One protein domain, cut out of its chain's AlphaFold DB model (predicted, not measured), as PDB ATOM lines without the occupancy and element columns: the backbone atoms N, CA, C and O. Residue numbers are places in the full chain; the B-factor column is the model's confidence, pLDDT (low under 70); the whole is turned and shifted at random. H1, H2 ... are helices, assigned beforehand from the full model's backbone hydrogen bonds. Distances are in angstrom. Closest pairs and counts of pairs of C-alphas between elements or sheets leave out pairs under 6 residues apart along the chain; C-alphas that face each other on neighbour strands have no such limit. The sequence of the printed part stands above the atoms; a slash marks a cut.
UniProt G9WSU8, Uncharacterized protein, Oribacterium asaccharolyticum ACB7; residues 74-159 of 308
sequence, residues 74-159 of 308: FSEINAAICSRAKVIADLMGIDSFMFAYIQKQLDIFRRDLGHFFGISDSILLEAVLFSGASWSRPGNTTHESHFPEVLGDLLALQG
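What this domain is: This is residues 74 to 159 of the 308 residues of an uncharacterized protein of Oribacterium asaccharolyticum ACB7 (UniProt G9WSU8). The long, kinked helix H2 and the shorter H5 both cross H3, making a small core, while H1 is an arm whose residues 74 to 84 stick out. The printed part has 86 residues, with five named helices, H1 to H5 in chain order, all helix in class, and is compact: radius of gyration of the C-alphas 13.2 A, spans 31 by 31 by 22 A.

How they stand to each other: H2, residues 96 to 117, kinks by 44 degrees near residue 110. It touches H3, residues 121 to 130, the closest C-alphas, Arg 110 and Asp 121, 6.7 A apart, at a steep tilt of 56 degrees, opposite ways. H3 touches H5, residues 147 to 157, the closest C-alphas, Ala 127 and Leu 151, 5.1 A apart. H2 touches H4, residues 132 to 135, with residues 98 to 102 alone, the closest C-alphas, Ile 102 and Ser 134, 6.6 A apart. H1, residues 74 to 92, is close to but not clearly touching H2, the closest C-alphas, Ala 89 and Phe 99, 7.9 A apart. Every O i to N i+4 pair is within hydrogen-bond range in H1, H3 and H5, 16 of 18 in H2; H4 is too short.

Where its parts are: H2 spans 29.3 A and H1 25.9 A from first to last C-alpha. C-alpha 74 is at (155.978, 105.777, 182.569), C-alpha 157 at (156.424, 86.059, 159.600).

The domain as a whole: The printed part has no cut. The link H4 to H5 is long, 11 residues. Residues 74 to 94, 97 to 98, 100 and 137 to 144 have pLDDT under 70.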
ATOM      1  N   PHE A  74     157.185 106.498 182.919       47.88
ATOM      2  CA  PHE A  74     155.978 105.777 182.569       47.88
ATOM      3  C   PHE A  74     154.830 106.699 182.142       47.88
ATOM      4  O   PHE A  74     154.229 106.451 181.102       47.88
ATOM      5  N   SER A  75     154.522 107.768 182.880       59.03
ATOM      6  CA  SER A  75     153.528 108.777 182.489       59.03
ATOM      7  C   SER A  75     153.890 109.509 181.194       59.03
ATOM      8  O   SER A  75     153.013 109.701 180.353       59.03
ATOM      9  N   GLU A  76     155.160 109.865 180.988       66.31
ATOM     10  CA  GLU A  76     155.612 110.540 179.767       66.31
ATOM     11  C   GLU A  76     155.582 109.595 178.565       66.31
ATOM     12  O   GLU A  76     155.095 109.970 177.497       66.31
ATOM     13  N   ILE A  77     156.022 108.346 178.748       54.53
ATOM     14  CA  ILE A  77     155.903 107.284 177.746       54.53
ATOM     15  C   ILE A  77     154.429 107.030 177.433       54.53
ATOM     16  O   ILE A  77     154.064 106.998 176.263       54.53
ATOM     17  N   ASN A  78     153.563 106.909 178.440       58.62
ATOM     18  CA  ASN A  78     152.130 106.707 178.237       58.62
ATOM     19  C   ASN A  78     151.497 107.887 177.494       58.62
ATOM     20  O   ASN A  78     150.748 107.672 176.547       58.62
ATOM     21  N   ALA A  79     151.833 109.129 177.848       65.75
ATOM     22  CA  ALA A  79     151.353 110.315 177.147       65.75
ATOM     23  C   ALA A  79     151.838 110.353 175.688       65.75
ATOM     24  O   ALA A  79     151.053 110.638 174.779       65.75
ATOM     25  N   ALA A  80     153.104 110.009 175.441       63.78
ATOM     26  CA  ALA A  80     153.672 109.922 174.100       63.78
ATOM     27  C   ALA A  80     153.034 108.795 173.271       63.78
ATOM     28  O   ALA A  80     152.725 109.000 172.097       63.78
ATOM     29  N   ILE A  81     152.780 107.627 173.871       61.66
ATOM     30  CA  ILE A  81     152.072 106.505 173.241       61.66
ATOM     31  C   ILE A  81     150.629 106.902 172.930       61.66
ATOM     32  O   ILE A  81     150.191 106.684 171.809       61.66
ATOM     33  N   CYS A  82     149.904 107.537 173.856       61.31
ATOM     34  CA  CYS A  82     148.543 108.021 173.611       61.31
ATOM     35  C   CYS A  82     148.500 109.066 172.489       61.31
ATOM     36  O   CYS A  82     147.619 109.015 171.632       61.31
ATOM     37  N   SER A  83     149.465 109.991 172.455       67.62
ATOM     38  CA  SER A  83     149.588 110.974 171.374       67.62
ATOM     39  C   SER A  83     149.852 110.295 170.027       67.62
ATOM     40  O   SER A  83     149.167 110.596 169.052       67.62
ATOM     41  N   ARG A  84     150.768 109.321 169.976       69.44
ATOM     42  CA  ARG A  84     151.043 108.533 168.765       69.44
ATOM     43  C   ARG A  84     149.855 107.680 168.339       69.44
ATOM     44  O   ARG A  84     149.550 107.649 167.157       69.44
ATOM     45  N   ALA A  85     149.162 107.038 169.276       60.53
ATOM     46  CA  ALA A  85     147.959 106.260 169.003       60.53
ATOM     47  C   ALA A  85     146.859 107.140 168.401       60.53
ATOM     48  O   ALA A  85     146.201 106.712 167.461       60.53
ATOM     49  N   LYS A  86     146.708 108.385 168.876       63.62
ATOM     50  CA  LYS A  86     145.785 109.360 168.287       63.62
ATOM     51  C   LYS A  86     146.191 109.752 166.866       63.62
ATOM     52  O   LYS A  86     145.344 109.757 165.990       63.62
ATOM     53  N   VAL A  87     147.480 110.002 166.623       66.50
ATOM     54  CA  VAL A  87     147.991 110.276 165.269       66.50
ATOM     55  C   VAL A  87     147.747 109.090 164.340       66.50
ATOM     56  O   VAL A  87     147.271 109.290 163.233       66.50
ATOM     57  N   ILE A  88     148.038 107.863 164.779       61.47
ATOM     58  CA  ILE A  88     147.789 106.644 163.999       61.47
ATOM     59  C   ILE A  88     146.292 106.485 163.735       61.47
ATOM     60  O   ILE A  88     145.913 106.213 162.604       61.47
ATOM     61  N   ALA A  89     145.443 106.705 164.740       61.44
ATOM     62  CA  ALA A  89     143.997 106.653 164.586       61.44
ATOM     63  C   ALA A  89     143.505 107.689 163.565       61.44
ATOM     64  O   ALA A  89     142.794 107.321 162.638       61.44
ATOM     65  N   ASP A  90     143.957 108.940 163.653       63.81
ATOM     66  CA  ASP A  90     143.619 109.996 162.692       63.81
ATOM     67  C   ASP A  90     144.109 109.644 161.271       63.81
ATOM     68  O   ASP A  90     143.382 109.824 160.295       63.81
ATOM     69  N   LEU A  91     145.318 109.085 161.150       59.22
ATOM     70  CA  LEU A  91     145.943 108.700 159.876       59.22
ATOM     71  C   LEU A  91     145.265 107.475 159.243       59.22
ATOM     72  O   LEU A  91     145.175 107.378 158.022       59.22
ATOM     73  N   MET A  92     144.745 106.571 160.073       66.62
ATOM     74  CA  MET A  92     143.960 105.404 159.664       66.62
ATOM     75  C   MET A  92     142.454 105.693 159.565       66.62
ATOM     76  O   MET A  92     141.689 104.807 159.195       66.62
ATOM     77  N   GLY A  93     142.007 106.912 159.893       67.62
ATOM     78  CA  GLY A  93     140.591 107.281 159.914       67.62
ATOM     79  C   GLY A  93     139.763 106.578 161.000       67.62
ATOM     80  O   GLY A  93     138.546 106.480 160.859       67.62
ATOM     81  N   ILE A  94     140.397 106.081 162.066       68.31
ATOM     82  CA  ILE A  94     139.771 105.382 163.195       68.31
ATOM     83  C   ILE A  94     139.196 106.412 164.178       68.31
ATOM     84  O   ILE A  94     139.917 107.045 164.947       68.31
ATOM     85  N   ASP A  95     137.875 106.569 164.178       71.75
ATOM     86  CA  ASP A  95     137.147 107.367 165.162       71.75
ATOM     87  C   ASP A  95     137.125 106.727 166.571       71.75
ATOM     88  O   ASP A  95     137.482 105.563 166.784       71.75
ATOM     89  N   SER A  96     136.691 107.502 167.572       70.88
ATOM     90  CA  SER A  96     136.661 107.068 168.978       70.88
ATOM     91  C   SER A  96     135.767 105.850 169.228       70.88
ATOM     92  O   SER A  96     136.011 105.088 170.166       70.88
ATOM     93  N   PHE A  97     134.745 105.650 168.399       69.12
ATOM     94  CA  PHE A  97     133.828 104.527 168.513       69.12
ATOM     95  C   PHE A  97     134.454 103.247 167.954       69.12
ATOM     96  O   PHE A  97     134.395 102.204 168.610       69.12
ATOM     97  N   MET A  98     135.124 103.333 166.800       68.88
ATOM     98  CA  MET A  98     135.922 102.235 166.253       68.88
ATOM     99  C   MET A  98     137.050 101.848 167.212       68.88
ATOM    100  O   MET A  98     137.240 100.666 167.482       68.88
ATOM    101  N   PHE A  99     137.719 102.821 167.836       71.50
ATOM    102  CA  PHE A  99     138.750 102.540 168.835       71.50
ATOM    103  C   PHE A  99     138.207 101.812 170.078       71.50
ATOM    104  O   PHE A  99     138.785 100.818 170.519       71.50
ATOM    105  N   ALA A 100     137.070 102.251 170.630       69.88
ATOM    106  CA  ALA A 100     136.431 101.566 171.757       69.88
ATOM    107  C   ALA A 100     136.002 100.131 171.396       69.88
ATOM    108  O   ALA A 100     136.104  99.213 172.215       69.88
ATOM    109  N   TYR A 101     135.551  99.918 170.156       73.19
ATOM    110  CA  TYR A 101     135.230  98.588 169.649       73.19
ATOM    111  C   TYR A 101     136.479  97.706 169.525       73.19
ATOM    112  O   TYR A 101     136.465  96.572 170.006       73.19
ATOM    113  N   ILE A 102     137.572  98.243 168.976       73.62
ATOM    114  CA  ILE A 102     138.882  97.579 168.915       73.62
ATOM    115  C   ILE A 102     139.337  97.154 170.312       73.62
ATOM    116  O   ILE A 102     139.718  96.002 170.491       73.62
ATOM    117  N   GLN A 103     139.248  98.030 171.319       76.25
ATOM    118  CA  GLN A 103     139.631  97.685 172.694       76.25
ATOM    119  C   GLN A 103     138.827  96.502 173.243       76.25
ATOM    120  O   GLN A 103     139.400  95.561 173.788       76.25
ATOM    121  N   LYS A 104     137.506  96.499 173.033       78.94
ATOM    122  CA  LYS A 104     136.648  95.386 173.454       78.94
ATOM    123  C   LYS A 104     137.006  94.075 172.743       78.94
ATOM    124  O   LYS A 104     136.966  93.015 173.364       78.94
ATOM    125  N   GLN A 105     137.331  94.136 171.452       79.12
ATOM    126  CA  GLN A 105     137.779  92.968 170.688       79.12
ATOM    127  C   GLN A 105     139.148  92.476 171.172       79.12
ATOM    128  O   GLN A 105     139.331  91.277 171.360       79.12
ATOM    129  N   LEU A 106     140.079  93.386 171.467       81.94
ATOM    130  CA  LEU A 106     141.393  93.050 172.012       81.94
ATOM    131  C   LEU A 106     141.300  92.319 173.347       81.94
ATOM    132  O   LEU A 106     142.062  91.384 173.557       81.94
ATOM    133  N   ASP A 107     140.356  92.663 174.224       83.62
ATOM    134  CA  ASP A 107     140.155  91.914 175.471       83.62
ATOM    135  C   ASP A 107     139.738  90.457 175.210       83.62
ATOM    136  O   ASP A 107     140.212  89.538 175.884       83.62
ATOM    137  N   ILE A 108     138.891  90.229 174.199       84.44
ATOM    138  CA  ILE A 108     138.490  88.883 173.761       84.44
ATOM    139  C   ILE A 108     139.692  88.151 173.162       84.44
ATOM    140  O   ILE A 108     139.977  87.020 173.554       84.44
ATOM    141  N   PHE A 109     140.431  88.794 172.258       88.94
ATOM    142  CA  PHE A 109     141.596  88.192 171.612       88.94
ATOM    143  C   PHE A 109     142.719  87.899 172.606       88.94
ATOM    144  O   PHE A 109     143.318  86.829 172.544       88.94
ATOM    145  N   ARG A 110     142.966  88.780 173.580       87.44
ATOM    146  CA  ARG A 110     143.926  88.547 174.666       87.44
ATOM    147  C   ARG A 110     143.555  87.294 175.451       87.44
ATOM    148  O   ARG A 110     144.412  86.449 175.704       87.44
ATOM    149  N   ARG A 111     142.274  87.152 175.799       87.56
ATOM    150  CA  ARG A 111     141.782  85.999 176.555       87.56
ATOM    151  C   ARG A 111     141.870  84.700 175.750       87.56
ATOM    152  O   ARG A 111     142.362  83.704 176.268       87.56
ATOM    153  N   ASP A 112     141.390  84.718 174.508       88.00
ATOM    154  CA  ASP A 112     141.146  83.499 173.730       88.00
ATOM    155  C   ASP A 112     142.363  83.066 172.893       88.00
ATOM    156  O   ASP A 112     142.545  81.873 172.649       88.00
ATOM    157  N   LEU A 113     143.205  84.013 172.466       92.50
ATOM    158  CA  LEU A 113     144.377  83.780 171.611       92.50
ATOM    159  C   LEU A 113     145.678  84.139 172.335       92.50
ATOM    160  O   LEU A 113     146.598  83.325 172.350       92.50
ATOM    161  N   GLY A 114     145.723  85.305 172.988       89.19
ATOM    162  CA  GLY A 114     146.857  85.804 173.775       89.19
ATOM    163  C   GLY A 114     147.392  84.780 174.768       89.19
ATOM    164  O   GLY A 114     148.511  84.287 174.637       89.19
ATOM    165  N   HIS A 115     146.553  84.407 175.733       89.06
ATOM    166  CA  HIS A 115     146.911  83.419 176.751       89.06
ATOM    167  C   HIS A 115     147.150  82.016 176.185       89.06
ATOM    168  O   HIS A 115     147.986  81.293 176.716       89.06
ATOM    169  N   PHE A 116     146.433  81.632 175.125       91.75
ATOM    170  CA  PHE A 116     146.534  80.289 174.554       91.75
ATOM    171  C   PHE A 116     147.850  80.076 173.794       91.75
ATOM    172  O   PHE A 116     148.534  79.082 174.022       91.75
ATOM    173  N   PHE A 117     148.222  81.012 172.918       91.00
ATOM    174  CA  PHE A 117     149.447  80.932 172.116       91.00
ATOM    175  C   PHE A 117     150.669  81.569 172.795       91.00
ATOM    176  O   PHE A 117     151.772  81.469 172.265       91.00
ATOM    177  N   GLY A 118     150.497  82.218 173.951       89.62
ATOM    178  CA  GLY A 118     151.580  82.921 174.643       89.62
ATOM    179  C   GLY A 118     152.047  84.175 173.898       89.62
ATOM    180  O   GLY A 118     153.239  84.477 173.885       89.62
ATOM    181  N   ILE A 119     151.120  84.881 173.250       90.06
ATOM    182  CA  ILE A 119     151.403  86.037 172.387       90.06
ATOM    183  C   ILE A 119     151.081  87.348 173.107       90.06
ATOM    184  O   ILE A 119     150.168  87.423 173.931       90.06
ATOM    185  N   SER A 120     151.866  88.381 172.814       88.12
ATOM    186  CA  SER A 120     151.764  89.684 173.474       88.12
ATOM    187  C   SER A 120     150.630  90.542 172.910       88.12
ATOM    188  O   SER A 120     150.240  90.420 171.746       88.12
ATOM    189  N   ASP A 121     150.159  91.486 173.722       84.75
ATOM    190  CA  ASP A 121     149.157  92.478 173.324       84.75
ATOM    191  C   ASP A 121     149.586  93.310 172.109       84.75
ATOM    192  O   ASP A 121     148.739  93.715 171.316       84.75
ATOM    193  N   SER A 122     150.890  93.559 171.935       84.25
ATOM    194  CA  SER A 122     151.393  94.334 170.798       84.25
ATOM    195  C   SER A 122     151.181  93.615 169.468       84.25
ATOM    196  O   SER A 122     150.792  94.262 168.503       84.25
ATOM    197  N   ILE A 123     151.363  92.290 169.426       88.31
ATOM    198  CA  ILE A 123     151.128  91.489 168.213       88.31
ATOM    199  C   ILE A 123     149.629  91.435 167.901       88.31
ATOM    200  O   ILE A 123     149.222  91.554 166.749       88.31
ATOM    201  N   LEU A 124     148.788  91.304 168.933       89.25
ATOM    202  CA  LEU A 124     147.335  91.341 168.765       89.25
ATOM    203  C   LEU A 124     146.873  92.693 168.211       89.25
ATOM    204  O   LEU A 124     146.038  92.730 167.312       89.25
ATOM    205  N   LEU A 125     147.428  93.797 168.719       84.94
ATOM    206  CA  LEU A 125     147.141  95.133 168.206       84.94
ATOM    207  C   LEU A 125     147.591  95.277 166.750       84.94
ATOM    208  O   LEU A 125     146.824  95.765 165.930       84.94
ATOM    209  N   GLU A 126     148.791  94.814 166.412       85.50
ATOM    210  CA  GLU A 126     149.305  94.827 165.039       85.50
ATOM    211  C   GLU A 126     148.402  94.037 164.077       85.50
ATOM    212  O   GLU A 126     148.035  94.542 163.016       85.50
ATOM    213  N   ALA A 127     147.937  92.852 164.485       89.81
ATOM    214  CA  ALA A 127     146.965  92.078 163.720       89.81
ATOM    215  C   ALA A 127     145.630  92.820 163.539       89.81
ATOM    216  O   ALA A 127     145.019  92.745 162.472       89.81
ATOM    217  N   VAL A 128     145.171  93.589 164.536       85.94
ATOM    218  CA  VAL A 128     143.976  94.437 164.379       85.94
ATOM    219  C   VAL A 128     144.198  95.498 163.302       85.94
ATOM    220  O   VAL A 128     143.291  95.730 162.507       85.94
ATOM    221  N   LEU A 129     145.378  96.121 163.262       82.06
ATOM    222  CA  LEU A 129     145.687  97.193 162.311       82.06
ATOM    223  C   LEU A 129     145.714  96.704 160.859       82.06
ATOM    224  O   LEU A 129     145.238  97.415 159.979       82.06
ATOM    225  N   PHE A 130     146.246  95.505 160.609       83.88
ATOM    226  CA  PHE A 130     146.294  94.934 159.258       83.88
ATOM    227  C   PHE A 130     144.992  94.254 158.836       83.88
ATOM    228  O   PHE A 130     144.720  94.123 157.647       83.88
ATOM    229  N   SER A 131     144.176  93.826 159.794       86.62
ATOM    230  CA  SER A 131     142.923  93.135 159.513       86.62
ATOM    231  C   SER A 131     141.737  94.096 159.415       86.62
ATOM    232  O   SER A 131     141.771  95.248 159.858       86.62
ATOM    233  N   GLY A 132     140.620  93.569 158.917       80.38
ATOM    234  CA  GLY A 132     139.337  94.260 158.902       80.38
ATOM    235  C   GLY A 132     138.753  94.609 160.260       80.38
ATOM    236  O   GLY A 132     137.758  95.334 160.334       80.38
ATOM    237  N   ALA A 133     139.381  94.161 161.346       79.50
ATOM    238  CA  ALA A 133     139.006  94.557 162.692       79.50
ATOM    239  C   ALA A 133     139.175  96.069 162.922       79.50
ATOM    240  O   ALA A 133     138.372  96.651 163.651       79.50
ATOM    241  N   SER A 134     140.158  96.716 162.284       73.00
ATOM    242  CA  SER A 134     140.431  98.148 162.486       73.00
ATOM    243  C   SER A 134     139.355  99.087 161.921       73.00
ATOM    244  O   SER A 134     139.220 100.210 162.402       73.00
ATOM    245  N   TRP A 135     138.536  98.618 160.975       72.00
ATOM    246  CA  TRP A 135     137.390  99.351 160.412       72.00
ATOM    247  C   TRP A 135     136.030  98.697 160.713       72.00
ATOM    248  O   TRP A 135     135.004  99.083 160.146       72.00
ATOM    249  N   SER A 136     135.996  97.707 161.611       70.81
ATOM    250  CA  SER A 136     134.765  97.011 161.999       70.81
ATOM    251  C   SER A 136     133.888  97.849 162.937       70.81
ATOM    252  O   SER A 136     134.379  98.556 163.820       70.81
ATOM    253  N   ARG A 137     132.563  97.719 162.798       68.94
ATOM    254  CA  ARG A 137     131.555  98.338 163.674       68.94
ATOM    255  C   ARG A 137     130.732  97.270 164.409       68.94
ATOM    256  O   ARG A 137     130.717  96.109 164.003       68.94
ATOM    257  N   PRO A 138     130.008  97.621 165.490       63.44
ATOM    258  CA  PRO A 138     129.072  96.702 166.126       63.44
ATOM    259  C   PRO A 138     128.032  96.196 165.123       63.44
ATOM    260  O   PRO A 138     127.340  96.990 164.489       63.44
ATOM    261  N   GLY A 139     127.939  94.874 164.990       63.19
ATOM    262  CA  GLY A 139     127.124  94.201 163.974       63.19
ATOM    263  C   GLY A 139     127.959  93.493 162.905       63.19
ATOM    264  O   GLY A 139     127.492  92.494 162.367       63.19
ATOM    265  N   ASN A 140     129.203  93.930 162.671       66.50
ATOM    266  CA  ASN A 140     130.166  93.165 161.883       66.50
ATOM    267  C   ASN A 140     130.607  91.927 162.665       66.50
ATOM    268  O   ASN A 140     130.908  91.999 163.863       66.50
ATOM    269  N   THR A 141     130.634  90.779 161.995       60.41
ATOM    270  CA  THR A 141     131.080  89.531 162.623       60.41
ATOM    271  C   THR A 141     132.603  89.437 162.600       60.41
ATOM    272  O   THR A 141     133.262  89.995 161.727       60.41
ATOM    273  N   THR A 142     133.186  88.665 163.518       57.56
ATOM    274  CA  THR A 142     134.625  88.340 163.498       57.56
ATOM    275  C   THR A 142     135.062  87.580 162.240       57.56
ATOM    276  O   THR A 142     136.255  87.464 161.996       57.56
ATOM    277  N   HIS A 143     134.128  87.056 161.438       60.72
ATOM    278  CA  HIS A 143     134.436  86.474 160.130       60.72
ATOM    279  C   HIS A 143     134.720  87.534 159.061       60.72
ATOM    280  O   HIS A 143     135.496  87.278 158.150       60.72
ATOM    281  N   GLU A 144     134.118  88.719 159.167       68.81
ATOM    282  CA  GLU A 144     134.338  89.817 158.217       68.81
ATOM    283  C   GLU A 144     135.647  90.562 158.494       68.81
ATOM    284  O   GLU A 144     136.129  91.312 157.648       68.81
ATOM    285  N   SER A 145     136.227  90.365 159.681       80.25
ATOM    286  CA  SER A 145     137.446  91.059 160.070       80.25
ATOM    287  C   SER A 145     138.711  90.409 159.531       80.25
ATOM    288  O   SER A 145     139.730  91.083 159.515       80.25
ATOM    289  N   HIS A 146     138.696  89.141 159.115       87.94
ATOM    290  CA  HIS A 146     139.908  88.395 158.741       87.94
ATOM    291  C   HIS A 146     141.031  88.424 159.806       87.94
ATOM    292  O   HIS A 146     142.221  88.311 159.510       87.94
ATOM    293  N   PHE A 147     140.667  88.667 161.067       90.38
ATOM    294  CA  PHE A 147     141.630  88.813 162.153       90.38
ATOM    295  C   PHE A 147     142.467  87.547 162.411       90.38
ATOM    296  O   PHE A 147     143.686  87.680 162.520       90.38
ATOM    297  N   PRO A 148     141.883  86.335 162.547       92.25
ATOM    298  CA  PRO A 148     142.687  85.149 162.827       92.25
ATOM    299  C   PRO A 148     143.618  84.779 161.666       92.25
ATOM    300  O   PRO A 148     144.707  84.273 161.922       92.25
ATOM    301  N   GLU A 149     143.225  85.060 160.422       93.19
ATOM    302  CA  GLU A 149     144.050  84.876 159.227       93.19
ATOM    303  C   GLU A 149     145.317  85.739 159.305       93.19
ATOM    304  O   GLU A 149     146.433  85.218 159.375       93.19
ATOM    305  N   VAL A 150     145.124  87.052 159.467       93.25
ATOM    306  CA  VAL A 150     146.209  88.033 159.601       93.25
ATOM    307  C   VAL A 150     147.097  87.733 160.803       93.25
ATOM    308  O   VAL A 150     148.321  87.824 160.711       93.25
ATOM    309  N   LEU A 151     146.505  87.367 161.943       94.94
ATOM    310  CA  LEU A 151     147.272  87.021 163.133       94.94
ATOM    311  C   LEU A 151     148.144  85.785 162.886       94.94
ATOM    312  O   LEU A 151     149.318  85.800 163.247       94.94
ATOM    313  N   GLY A 152     147.597  84.730 162.278       96.00
ATOM    314  CA  GLY A 152     148.356  83.524 161.956       96.00
ATOM    315  C   GLY A 152     149.567  83.834 161.074       96.00
ATOM    316  O   GLY A 152     150.692  83.448 161.401       96.00
ATOM    317  N   ASP A 153     149.343  84.611 160.018       95.81
ATOM    318  CA  ASP A 153     150.382  85.032 159.083       95.81
ATOM    319  C   ASP A 153     151.463  85.887 159.761       95.81
ATOM    320  O   ASP A 153     152.654  85.596 159.625       95.81
ATOM    321  N   LEU A 154     151.077  86.879 160.575       94.50
ATOM    322  CA  LEU A 154     152.021  87.694 161.350       94.50
ATOM    323  C   LEU A 154     152.877  86.850 162.294       94.50
ATOM    324  O   LEU A 154     154.090  87.041 162.355       94.50
ATOM    325  N   LEU A 155     152.273  85.901 163.009       95.69
ATOM    326  CA  LEU A 155     152.997  85.040 163.946       95.69
ATOM    327  C   LEU A 155     154.075  84.211 163.233       95.69
ATOM    328  O   LEU A 155     155.175  84.045 163.763       95.69
ATOM    329  N   ALA A 156     153.787  83.718 162.027       96.00
ATOM    330  CA  ALA A 156     154.755  82.975 161.227       96.00
ATOM    331  C   ALA A 156     155.852  83.893 160.654       96.00
ATOM    332  O   ALA A 156     157.040  83.574 160.759       96.00
ATOM    333  N   LEU A 157     155.480  85.060 160.120       93.38
ATOM    334  CA  LEU A 157     156.424  86.059 159.600       93.38
ATOM    335  C   LEU A 157     157.385  86.564 160.684       93.38
ATOM    336  O   LEU A 157     158.573  86.711 160.413       93.38
ATOM    337  N   GLN A 158     156.899  86.753 161.914       92.88
ATOM    338  CA  GLN A 158     157.690  87.186 163.071       92.88
ATOM    339  C   GLN A 158     158.513  86.062 163.724       92.88
ATOM    340  O   GLN A 158     159.202  86.291 164.718       92.88
ATOM    341  N   GLY A 159     158.446  84.832 163.202       90.62
ATOM    342  CA  GLY A 159     159.217  83.705 163.724       90.62
ATOM    343  C   GLY A 159     158.764  83.225 165.108       90.62
ATOM    344  O   GLY A 159     159.542  82.589 165.822       90.62
TER     345      GLY A 159